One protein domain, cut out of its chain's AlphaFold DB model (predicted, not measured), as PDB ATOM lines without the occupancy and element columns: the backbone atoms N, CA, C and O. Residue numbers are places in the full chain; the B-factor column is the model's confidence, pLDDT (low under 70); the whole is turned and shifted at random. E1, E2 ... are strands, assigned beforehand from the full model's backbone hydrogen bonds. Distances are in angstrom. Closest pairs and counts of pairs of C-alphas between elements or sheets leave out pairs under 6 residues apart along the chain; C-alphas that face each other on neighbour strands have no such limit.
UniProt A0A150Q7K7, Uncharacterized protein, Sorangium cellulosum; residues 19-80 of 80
ATOM      1  N   GLY A  19     154.178 114.319 142.596       87.12
ATOM      2  CA  GLY A  19     153.011 115.101 143.007       87.12
ATOM      3  C   GLY A  19     152.421 115.972 141.894       87.12
ATOM      4  O   GLY A  19     152.895 115.989 140.759       87.12
ATOM      5  N   ASP A  20     151.361 116.698 142.232       91.56
ATOM      6  CA  ASP A  20     150.857 117.771 141.380       91.56
ATOM      7  C   ASP A  20     151.747 119.002 141.563       91.56
ATOM      8  O   ASP A  20     151.951 119.460 142.688       91.56
ATOM      9  N   THR A  21     152.259 119.553 140.464       95.12
ATOM     10  CA  THR A  21     153.100 120.756 140.475       95.12
ATOM     11  C   THR A  21     152.442 121.866 139.662       95.12
ATOM     12  O   THR A  21     151.844 121.605 138.620       95.12
ATOM     13  N   THR A  22     152.554 123.109 140.133       96.50
ATOM     14  CA  THR A  22     152.072 124.295 139.417       96.50
ATOM     15  C   THR A  22     153.254 125.137 138.960       96.50
ATOM     16  O   THR A  22     154.041 125.596 139.784       96.50
ATOM     17  N   PHE A  23     153.331 125.375 137.656       96.62
ATOM     18  CA  PHE A  23     154.347 126.190 137.000       96.62
ATOM     19  C   PHE A  23     153.765 127.540 136.598       96.62
ATOM     20  O   PHE A  23     152.592 127.637 136.233       96.62
ATOM     21  N   THR A  24     154.588 128.582 136.644       96.69
ATOM     22  CA  THR A  24     154.262 129.876 136.040       96.69
ATOM     23  C   THR A  24     154.736 129.847 134.595       96.69
ATOM     24  O   THR A  24     155.937 129.775 134.366       96.69
ATOM     25  N   ILE A  25     153.808 129.927 133.640       95.75
ATOM     26  CA  ILE A  25     154.136 129.855 132.204       95.75
ATOM     27  C   ILE A  25     154.172 131.235 131.540       95.75
ATOM     28  O   ILE A  25     154.895 131.444 130.572       95.75
ATOM     29  N   ALA A  26     153.444 132.215 132.083       93.50
ATOM     30  CA  ALA A  26     153.576 133.607 131.673       93.50
ATOM     31  C   ALA A  26     153.159 134.559 132.796       93.50
ATOM     32  O   ALA A  26     152.128 134.368 133.436       93.50
ATOM     33  N   SER A  27     153.941 135.613 133.015       89.75
ATOM     34  CA  SER A  27     153.648 136.672 133.994       89.75
ATOM     35  C   SER A  27     153.860 138.077 133.428       89.75
ATOM     36  O   SER A  27     153.938 139.046 134.179       89.75
ATOM     37  N   GLN A  28     154.055 138.181 132.113       85.88
ATOM     38  CA  GLN A  28     154.319 139.446 131.439       85.88
ATOM     39  C   GLN A  28     153.003 140.093 130.989       85.88
ATOM     40  O   GLN A  28     152.106 139.371 130.543       85.88
ATOM     41  N   PRO A  29     152.901 141.435 131.030       84.69
ATOM     42  CA  PRO A  29     151.769 142.150 130.456       84.69
ATOM     43  C   PRO A  29     151.575 141.827 128.972       84.69
ATOM     44  O   PRO A  29     152.535 141.538 128.252       84.69
ATOM     45  N   GLY A  30     150.333 141.920 128.499       86.81
ATOM     46  CA  GLY A  30     150.011 141.784 127.076       86.81
ATOM     47  C   GLY A  30     149.750 140.361 126.572       86.81
ATOM     48  O   GLY A  30     149.288 140.226 125.445       86.81
ATOM     49  N   ILE A  31     149.941 139.321 127.390       92.25
ATOM     50  CA  ILE A  31     149.568 137.942 127.030       92.25
ATOM     51  C   ILE A  31     148.048 137.855 126.841       92.25
ATOM     52  O   ILE A  31     147.279 138.121 127.761       92.25
ATOM     53  N   LYS A  32     147.604 137.468 125.644       90.00
ATOM     54  CA  LYS A  32     146.178 137.383 125.284       90.00
ATOM     55  C   LYS A  32     145.583 136.003 125.501       90.00
ATOM     56  O   LYS A  32     144.386 135.891 125.758       90.00
ATOM     57  N   ALA A  33     146.396 134.960 125.376       92.50
ATOM     58  CA  ALA A  33     145.970 133.583 125.572       92.50
ATOM     59  C   ALA A  33     147.175 132.674 125.804       92.50
ATOM     60  O   ALA A  33     148.215 132.879 125.185       92.50
ATOM     61  N   CYS A  34     146.999 131.626 126.603       95.06
ATOM     62  CA  CYS A  34     147.889 130.470 126.619       95.06
ATOM     63  C   CYS A  34     147.090 129.190 126.374       95.06
ATOM     64  O   CYS A  34     145.943 129.068 126.806       95.06
ATOM     65  N   ALA A  35     147.698 128.230 125.685       95.44
ATOM     66  CA  ALA A  35     147.086 126.956 125.346       95.44
ATOM     67  C   ALA A  35     148.083 125.804 125.492       95.44
ATOM     68  O   ALA A  35     149.289 125.974 125.308       95.44
ATOM     69  N   LEU A  36     147.556 124.618 125.806       96.31
ATOM     70  CA  LEU A  36     148.321 123.379 125.743       96.31
ATOM     71  C   LEU A  36     148.492 122.988 124.279       96.31
ATOM     72  O   LEU A  36     147.520 122.951 123.526       96.31
ATOM     73  N   THR A  37     149.720 122.664 123.896       97.00
ATOM     74  CA  THR A  37     150.056 122.176 122.552       97.00
ATOM     75  C   THR A  37     150.339 120.676 122.547       97.00
ATOM     76  O   THR A  37     150.276 120.040 121.498       97.00
ATOM     77  N   GLY A  38     150.576 120.082 123.720       96.38
ATOM     78  CA  GLY A  38     150.696 118.639 123.878       96.38
ATOM     79  C   GLY A  38     150.829 118.215 125.336       96.38
ATOM     80  O   GLY A  38     151.136 119.018 126.216       96.38
ATOM     81  N   ILE A  39     150.636 116.922 125.584       96.38
ATOM     82  CA  ILE A  39     150.903 116.296 126.879       96.38
ATOM     83  C   ILE A  39     151.395 114.858 126.680       96.38
ATOM     84  O   ILE A  39     150.932 114.145 125.792       96.38
ATOM     85  N   GLN A  40     152.343 114.431 127.510       96.00
ATOM     86  CA  GLN A  40     152.938 113.102 127.504       96.00
ATOM     87  C   GLN A  40     152.927 112.490 128.910       96.00
ATOM     88  O   GLN A  40     153.195 113.155 129.911       96.00
ATOM     89  N   GLY A  41     152.661 111.184 128.962       93.00
ATOM     90  CA  GLY A  41     152.744 110.356 130.161       93.00
ATOM     91  C   GLY A  41     151.631 109.310 130.212       93.00
ATOM     92  O   GLY A  41     150.833 109.187 129.286       93.00
ATOM     93  N   ILE A  42     151.581 108.541 131.301       90.81
ATOM     94  CA  ILE A  42     150.529 107.537 131.520       90.81
ATOM     95  C   ILE A  42     149.282 108.228 132.067       90.81
ATOM     96  O   ILE A  42     149.315 108.727 133.189       90.81
ATOM     97  N   PHE A  43     148.195 108.228 131.303       88.88
ATOM     98  CA  PHE A  43     146.907 108.775 131.729       88.88
ATOM     99  C   PHE A  43     146.073 107.729 132.456       88.88
ATOM    100  O   PHE A  43     145.967 106.585 132.013       88.88
ATOM    101  N   GLN A  44     145.453 108.135 133.558       85.31
ATOM    102  CA  GLN A  44     144.484 107.313 134.273       85.31
ATOM    103  C   GLN A  44     143.075 107.751 133.884       85.31
ATOM    104  O   GLN A  44     142.625 108.823 134.265       85.31
ATOM    105  N   SER A  45     142.359 106.912 133.130       82.94
ATOM    106  CA  SER A  45     141.029 107.241 132.591       82.94
ATOM    107  C   SER A  45     139.955 107.490 133.657       82.94
ATOM    108  O   SER A  45     138.883 107.988 133.335       82.94
ATOM    109  N   PHE A  46     140.216 107.108 134.908       86.56
ATOM    110  CA  PHE A  46     139.319 107.293 136.047       86.56
ATOM    111  C   PHE A  46     139.678 108.508 136.921       86.56
ATOM    112  O   PHE A  46     138.946 108.795 137.864       86.56
ATOM    113  N   ASP A  47     140.772 109.219 136.627       82.75
ATOM    114  CA  ASP A  47     141.202 110.398 137.380       82.75
ATOM    115  C   ASP A  47     141.219 111.637 136.479       82.75
ATOM    116  O   ASP A  47     142.147 111.875 135.707       82.75
ATOM    117  N   TRP A  48     140.177 112.456 136.614       78.69
ATOM    118  CA  TRP A  48     140.009 113.713 135.879       78.69
ATOM    119  C   TRP A  48     141.053 114.775 136.229       78.69
ATOM    120  O   TRP A  48     141.192 115.753 135.498       78.69
ATOM    121  N   ASN A  49     141.791 114.591 137.324       80.44
ATOM    122  CA  ASN A  49     142.887 115.472 137.704       80.44
ATOM    123  C   ASN A  49     144.236 114.982 137.171       80.44
ATOM    124  O   ASN A  49     145.227 115.667 137.399       80.44
ATOM    125  N   ASN A  50     144.287 113.839 136.474       86.69
ATOM    126  CA  ASN A  50     145.507 113.249 135.931       86.69
ATOM    127  C   ASN A  50     145.838 113.812 134.544       86.69
ATOM    128  O   ASN A  50     145.431 113.271 133.515       86.69
ATOM    129  N   GLY A  51     146.612 114.890 134.494       92.62
ATOM    130  CA  GLY A  51     146.991 115.503 133.230       92.62
ATOM    131  C   GLY A  51     147.633 116.871 133.390       92.62
ATOM    132  O   GLY A  51     148.487 117.073 134.249       92.62
ATOM    133  N   ALA A  52     147.237 117.789 132.512       94.88
ATOM    134  CA  ALA A  52     147.703 119.165 132.465       94.88
ATOM    135  C   ALA A  52     146.499 120.103 132.400       94.88
ATOM    136  O   ALA A  52     145.578 119.876 131.615       94.88
ATOM    137  N   VAL A  53     146.522 121.168 133.194       94.38
ATOM    138  CA  VAL A  53     145.485 122.201 133.212       94.38
ATOM    139  C   VAL A  53     146.158 123.564 133.181       94.38
ATOM    140  O   VAL A  53     146.915 123.905 134.089       94.38
ATOM    141  N   ILE A  54     145.860 124.358 132.153       95.62
ATOM    142  CA  ILE A  54     146.215 125.777 132.145       95.62
ATOM    143  C   ILE A  54     145.178 126.544 132.958       95.62
ATOM    144  O   ILE A  54     143.974 126.398 132.753       95.62
ATOM    145  N   GLN A  55     145.665 127.367 133.876       95.38
ATOM    146  CA  GLN A  55     144.873 128.267 134.696       95.38
ATOM    147  C   GLN A  55     145.051 129.682 134.149       95.38
ATOM    148  O   GLN A  55     146.175 130.195 134.091       95.38
ATOM    149  N   TRP A  56     143.943 130.283 133.719       93.12
ATOM    150  CA  TRP A  56     143.920 131.675 133.292       93.12
ATOM    151  C   TRP A  56     144.052 132.605 134.508       93.12
ATOM    152  O   TRP A  56     143.665 132.224 135.616       93.12
ATOM    153  N   PRO A  57     144.605 133.809 134.323       93.81
ATOM    154  CA  PRO A  57     144.672 134.803 135.382       93.81
ATOM    155  C   PRO A  57     143.311 135.453 135.661       93.81
ATOM    156  O   PRO A  57     142.502 135.627 134.753       93.81
ATOM    157  N   ASP A  58     143.092 135.887 136.905       91.94
ATOM    158  CA  ASP A  58     141.883 136.634 137.301       91.94
ATOM    159  C   ASP A  58     141.849 138.065 136.728       91.94
ATOM    160  O   ASP A  58     140.791 138.684 136.623       91.94
ATOM    161  N   GLU A  59     143.012 138.583 136.331       89.88
ATOM    162  CA  GLU A  59     143.203 139.917 135.764       89.88
ATOM    163  C   GLU A  59     143.834 139.824 134.369       89.88
ATOM    164  O   GLU A  59     144.571 138.884 134.072       89.88
ATOM    165  N   ILE A  60     143.590 140.827 133.517       81.94
ATOM    166  CA  ILE A  60     144.072 140.856 132.120       81.94
ATOM    167  C   ILE A  60     145.596 140.693 132.014       81.94
ATOM    168  O   ILE A  60     146.063 139.999 131.116       81.94
ATOM    169  N   ASP A  61     146.357 141.294 132.929       86.81
ATOM    170  CA  ASP A  61     147.824 141.206 132.970       86.81
ATOM    171  C   ASP A  61     148.320 140.271 134.089       86.81
ATOM    172  O   ASP A  61     149.452 140.379 134.563       86.81
ATOM    173  N   GLY A  62     147.460 139.361 134.553       89.88
ATOM    174  CA  GLY A  62     147.811 138.428 135.612       89.88
ATOM    175  C   GLY A  62     148.674 137.254 135.136       89.88
ATOM    176  O   GLY A  62     149.022 137.095 133.966       89.88
ATOM    177  N   THR A  63     149.028 136.388 136.085       95.06
ATOM    178  CA  THR A  63     149.918 135.247 135.837       95.06
ATOM    179  C   THR A  63     149.165 134.023 135.319       95.06
ATOM    180  O   THR A  63     148.309 133.476 136.017       95.06
ATOM    181  N   TRP A  64     149.558 133.537 134.145       96.12
ATOM    182  CA  TRP A  64     149.150 132.244 133.607       96.12
ATOM    183  C   TRP A  64     149.944 131.121 134.261       96.12
ATOM    184  O   TRP A  64     151.173 131.186 134.381       96.12
ATOM    185  N   LYS A  65     149.236 130.064 134.656       97.19
ATOM    186  CA  LYS A  65     149.838 128.912 135.328       97.19
ATOM    187  C   LYS A  65     149.495 127.613 134.623       97.19
ATOM    188  O   LYS A  65     148.449 127.494 133.995       97.19
ATOM    189  N   LEU A  66     150.364 126.627 134.778       96.88
ATOM    190  CA  LEU A  66     150.166 125.259 134.322       96.88
ATOM    191  C   LEU A  66     150.219 124.329 135.530       96.88
ATOM    192  O   LEU A  66     151.271 124.177 136.146       96.88
ATOM    193  N   LYS A  67     149.097 123.692 135.865       95.88
ATOM    194  CA  LYS A  67     149.058 122.588 136.825       95.88
ATOM    195  C   LYS A  67     149.305 121.280 136.078       95.88
ATOM    196  O   LYS A  67     148.583 120.975 135.132       95.88
ATOM    197  N   LEU A  68     150.294 120.507 136.513       95.75
ATOM    198  CA  LEU A  68     150.719 119.266 135.877       95.75
ATOM    199  C   LEU A  68     150.809 118.145 136.917       95.75
ATOM    200  O   LEU A  68     151.433 118.316 137.965       95.75
ATOM    201  N   SER A  69     150.181 117.007 136.634       95.19
ATOM    202  CA  SER A  69     150.200 115.851 137.535       95.19
ATOM    203  C   SER A  69     151.524 115.102 137.497       95.19
ATOM    204  O   SER A  69     152.261 115.146 136.511       95.19
ATOM    205  N   ALA A  70     151.777 114.315 138.539       90.94
ATOM    206  CA  ALA A  70     152.985 113.509 138.665       90.94
ATOM    207  C   ALA A  70     153.264 112.626 137.431       90.94
ATOM    208  O   ALA A  70     152.374 111.960 136.880       90.94
ATOM    209  N   GLY A  71     154.534 112.593 137.028       92.06
ATOM    210  CA  GLY A  71     155.040 111.801 135.909       92.06
ATOM    211  C   GLY A  71     154.576 112.288 134.536       92.06
ATOM    212  O   GLY A  71     154.635 111.518 133.576       92.06
ATOM    213  N   LYS A  72     154.059 113.518 134.437       95.12
ATOM    214  CA  LYS A  72     153.623 114.117 133.174       95.12
ATOM    215  C   LYS A  72     154.619 115.159 132.692       95.12
ATOM    216  O   LYS A  72     155.280 115.829 133.486       95.12
ATOM    217  N   LYS A  73     154.675 115.299 131.373       96.38
ATOM    218  CA  LYS A  73     155.314 116.406 130.667       96.38
ATOM    219  C   LYS A  73     154.268 117.072 129.780       96.38
ATOM    220  O   LYS A  73     153.475 116.367 129.160       96.38
ATOM    221  N   ALA A  74     154.236 118.395 129.734       97.56
ATOM    222  CA  ALA A  74     153.296 119.139 128.904       97.56
ATOM    223  C   ALA A  74     154.006 120.255 128.150       97.56
ATOM    224  O   ALA A  74     154.932 120.862 128.674       97.56
ATOM    225  N   TRP A  75     153.532 120.524 126.938       98.31
ATOM    226  CA  TRP A  75     153.965 121.645 126.115       98.31
ATOM    227  C   TRP A  75     152.860 122.683 126.072       98.31
ATOM    228  O   TRP A  75     151.668 122.351 126.011       98.31
ATOM    229  N   TRP A  76     153.259 123.943 126.087       97.25
ATOM    230  CA  TRP A  76     152.347 125.069 126.079       97.25
ATOM    231  C   TRP A  76     152.851 126.155 125.136       97.25
ATOM    232  O   TRP A  76     154.031 126.219 124.796       97.25
ATOM    233  N   ALA A  77     151.931 127.001 124.691       96.62
ATOM    234  CA  ALA A  77     152.244 128.207 123.945       96.62
ATOM    235  C   ALA A  77     151.357 129.360 124.413       96.62
ATOM    236  O   ALA A  77     150.170 129.163 124.677       96.62
ATOM    237  N   CYS A  78     151.924 130.557 124.487       95.00
ATOM    238  CA  CYS A  78     151.235 131.793 124.819       95.00
ATOM    239  C   CYS A  78     151.355 132.796 123.671       95.00
ATOM    240  O   CYS A  78     152.424 132.937 123.082       95.00
ATOM    241  N   ALA A  79     150.259 133.488 123.375       94.19
ATOM    242  CA  ALA A  79     150.157 134.529 122.365       94.19
ATOM    243  C   ALA A  79     150.217 135.917 123.017       94.19
ATOM    244  O   ALA A  79     149.457 136.181 123.958       94.19
ATOM    245  N   GLN A  80     151.076 136.792 122.493       89.12
ATOM    246  CA  GLN A  80     151.152 138.224 122.812       89.12
ATOM    247  C   GLN A  80     150.631 139.070 121.649       89.12
ATOM    248  O   GLN A  80     151.045 138.820 120.491       89.12
TER     249      GLN A  80
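Overview. This is residues 19 to 80 of the 80 residues of an uncharacterized protein of Sorangium cellulosum (UniProt A0A150Q7K7). A small, elongated sandwich of two thin sheets: the three-stranded sheet E1, E4, E3 has the two-stranded ribbon of E2 and E5 over one face, with the strands running roughly along the length and loops at both ends. The printed part has 62 residues, with no named helix and five named strands, E1 to E5, along the chain. The sheet orders are E1 - E4 - E3 and E2 - E5, both antiparallel, and the class is all strand. The whole is only just compact, close to loose, with a radius of gyration of the C-alphas of 12.2 A and spans of 36 by 19 by 15 A.

Along the chain. In the larger sheet, E1 is residues 21 to 26, 15.6 A long, beginning at C-alpha 21 (153.100, 120.756, 140.475). E4 is residues 64 to 68, 13.3 A, and E3 is residues 52 to 55. In the other sheet, E2 is residues 33 to 40, 21.7 A, and E5 is residues 72 to 79, 23.4 A, ending at C-alpha 79 (150.157, 134.529, 122.365).

Arrangement. E4 is the inner strand between the edge strands E1 and E3. E1 and E4 are antiparallel at 151 degrees, with N 23 and O 66 within hydrogen-bond range at 2.8 A. E3 and E4 form a hairpin, with N 53 and O 67 at 2.8 A. E2 and E5 are antiparallel at 156 degrees, with N 37 and O 75 at 2.9 A. Between the sheets, the closest C-alphas of E2 and E3 are those of Ala 35 and Ile 54, at 7.0 A. For E3 and E5 they are those of Ala 52 and Ala 74, at 6.6 A. E1 and E2 are only just apart, closest at 8.2 A.

Size, cuts and confidence. The C-alphas of Pro 29 and Phe 46 are the two farthest apart, 37.4 A. The printed part has no cut. The link from E2 to E3, 11 residues, is long, and that from E4 to E5 is tight. Mean pLDDT of the printed part is 92.2, and no printed residue is under 70.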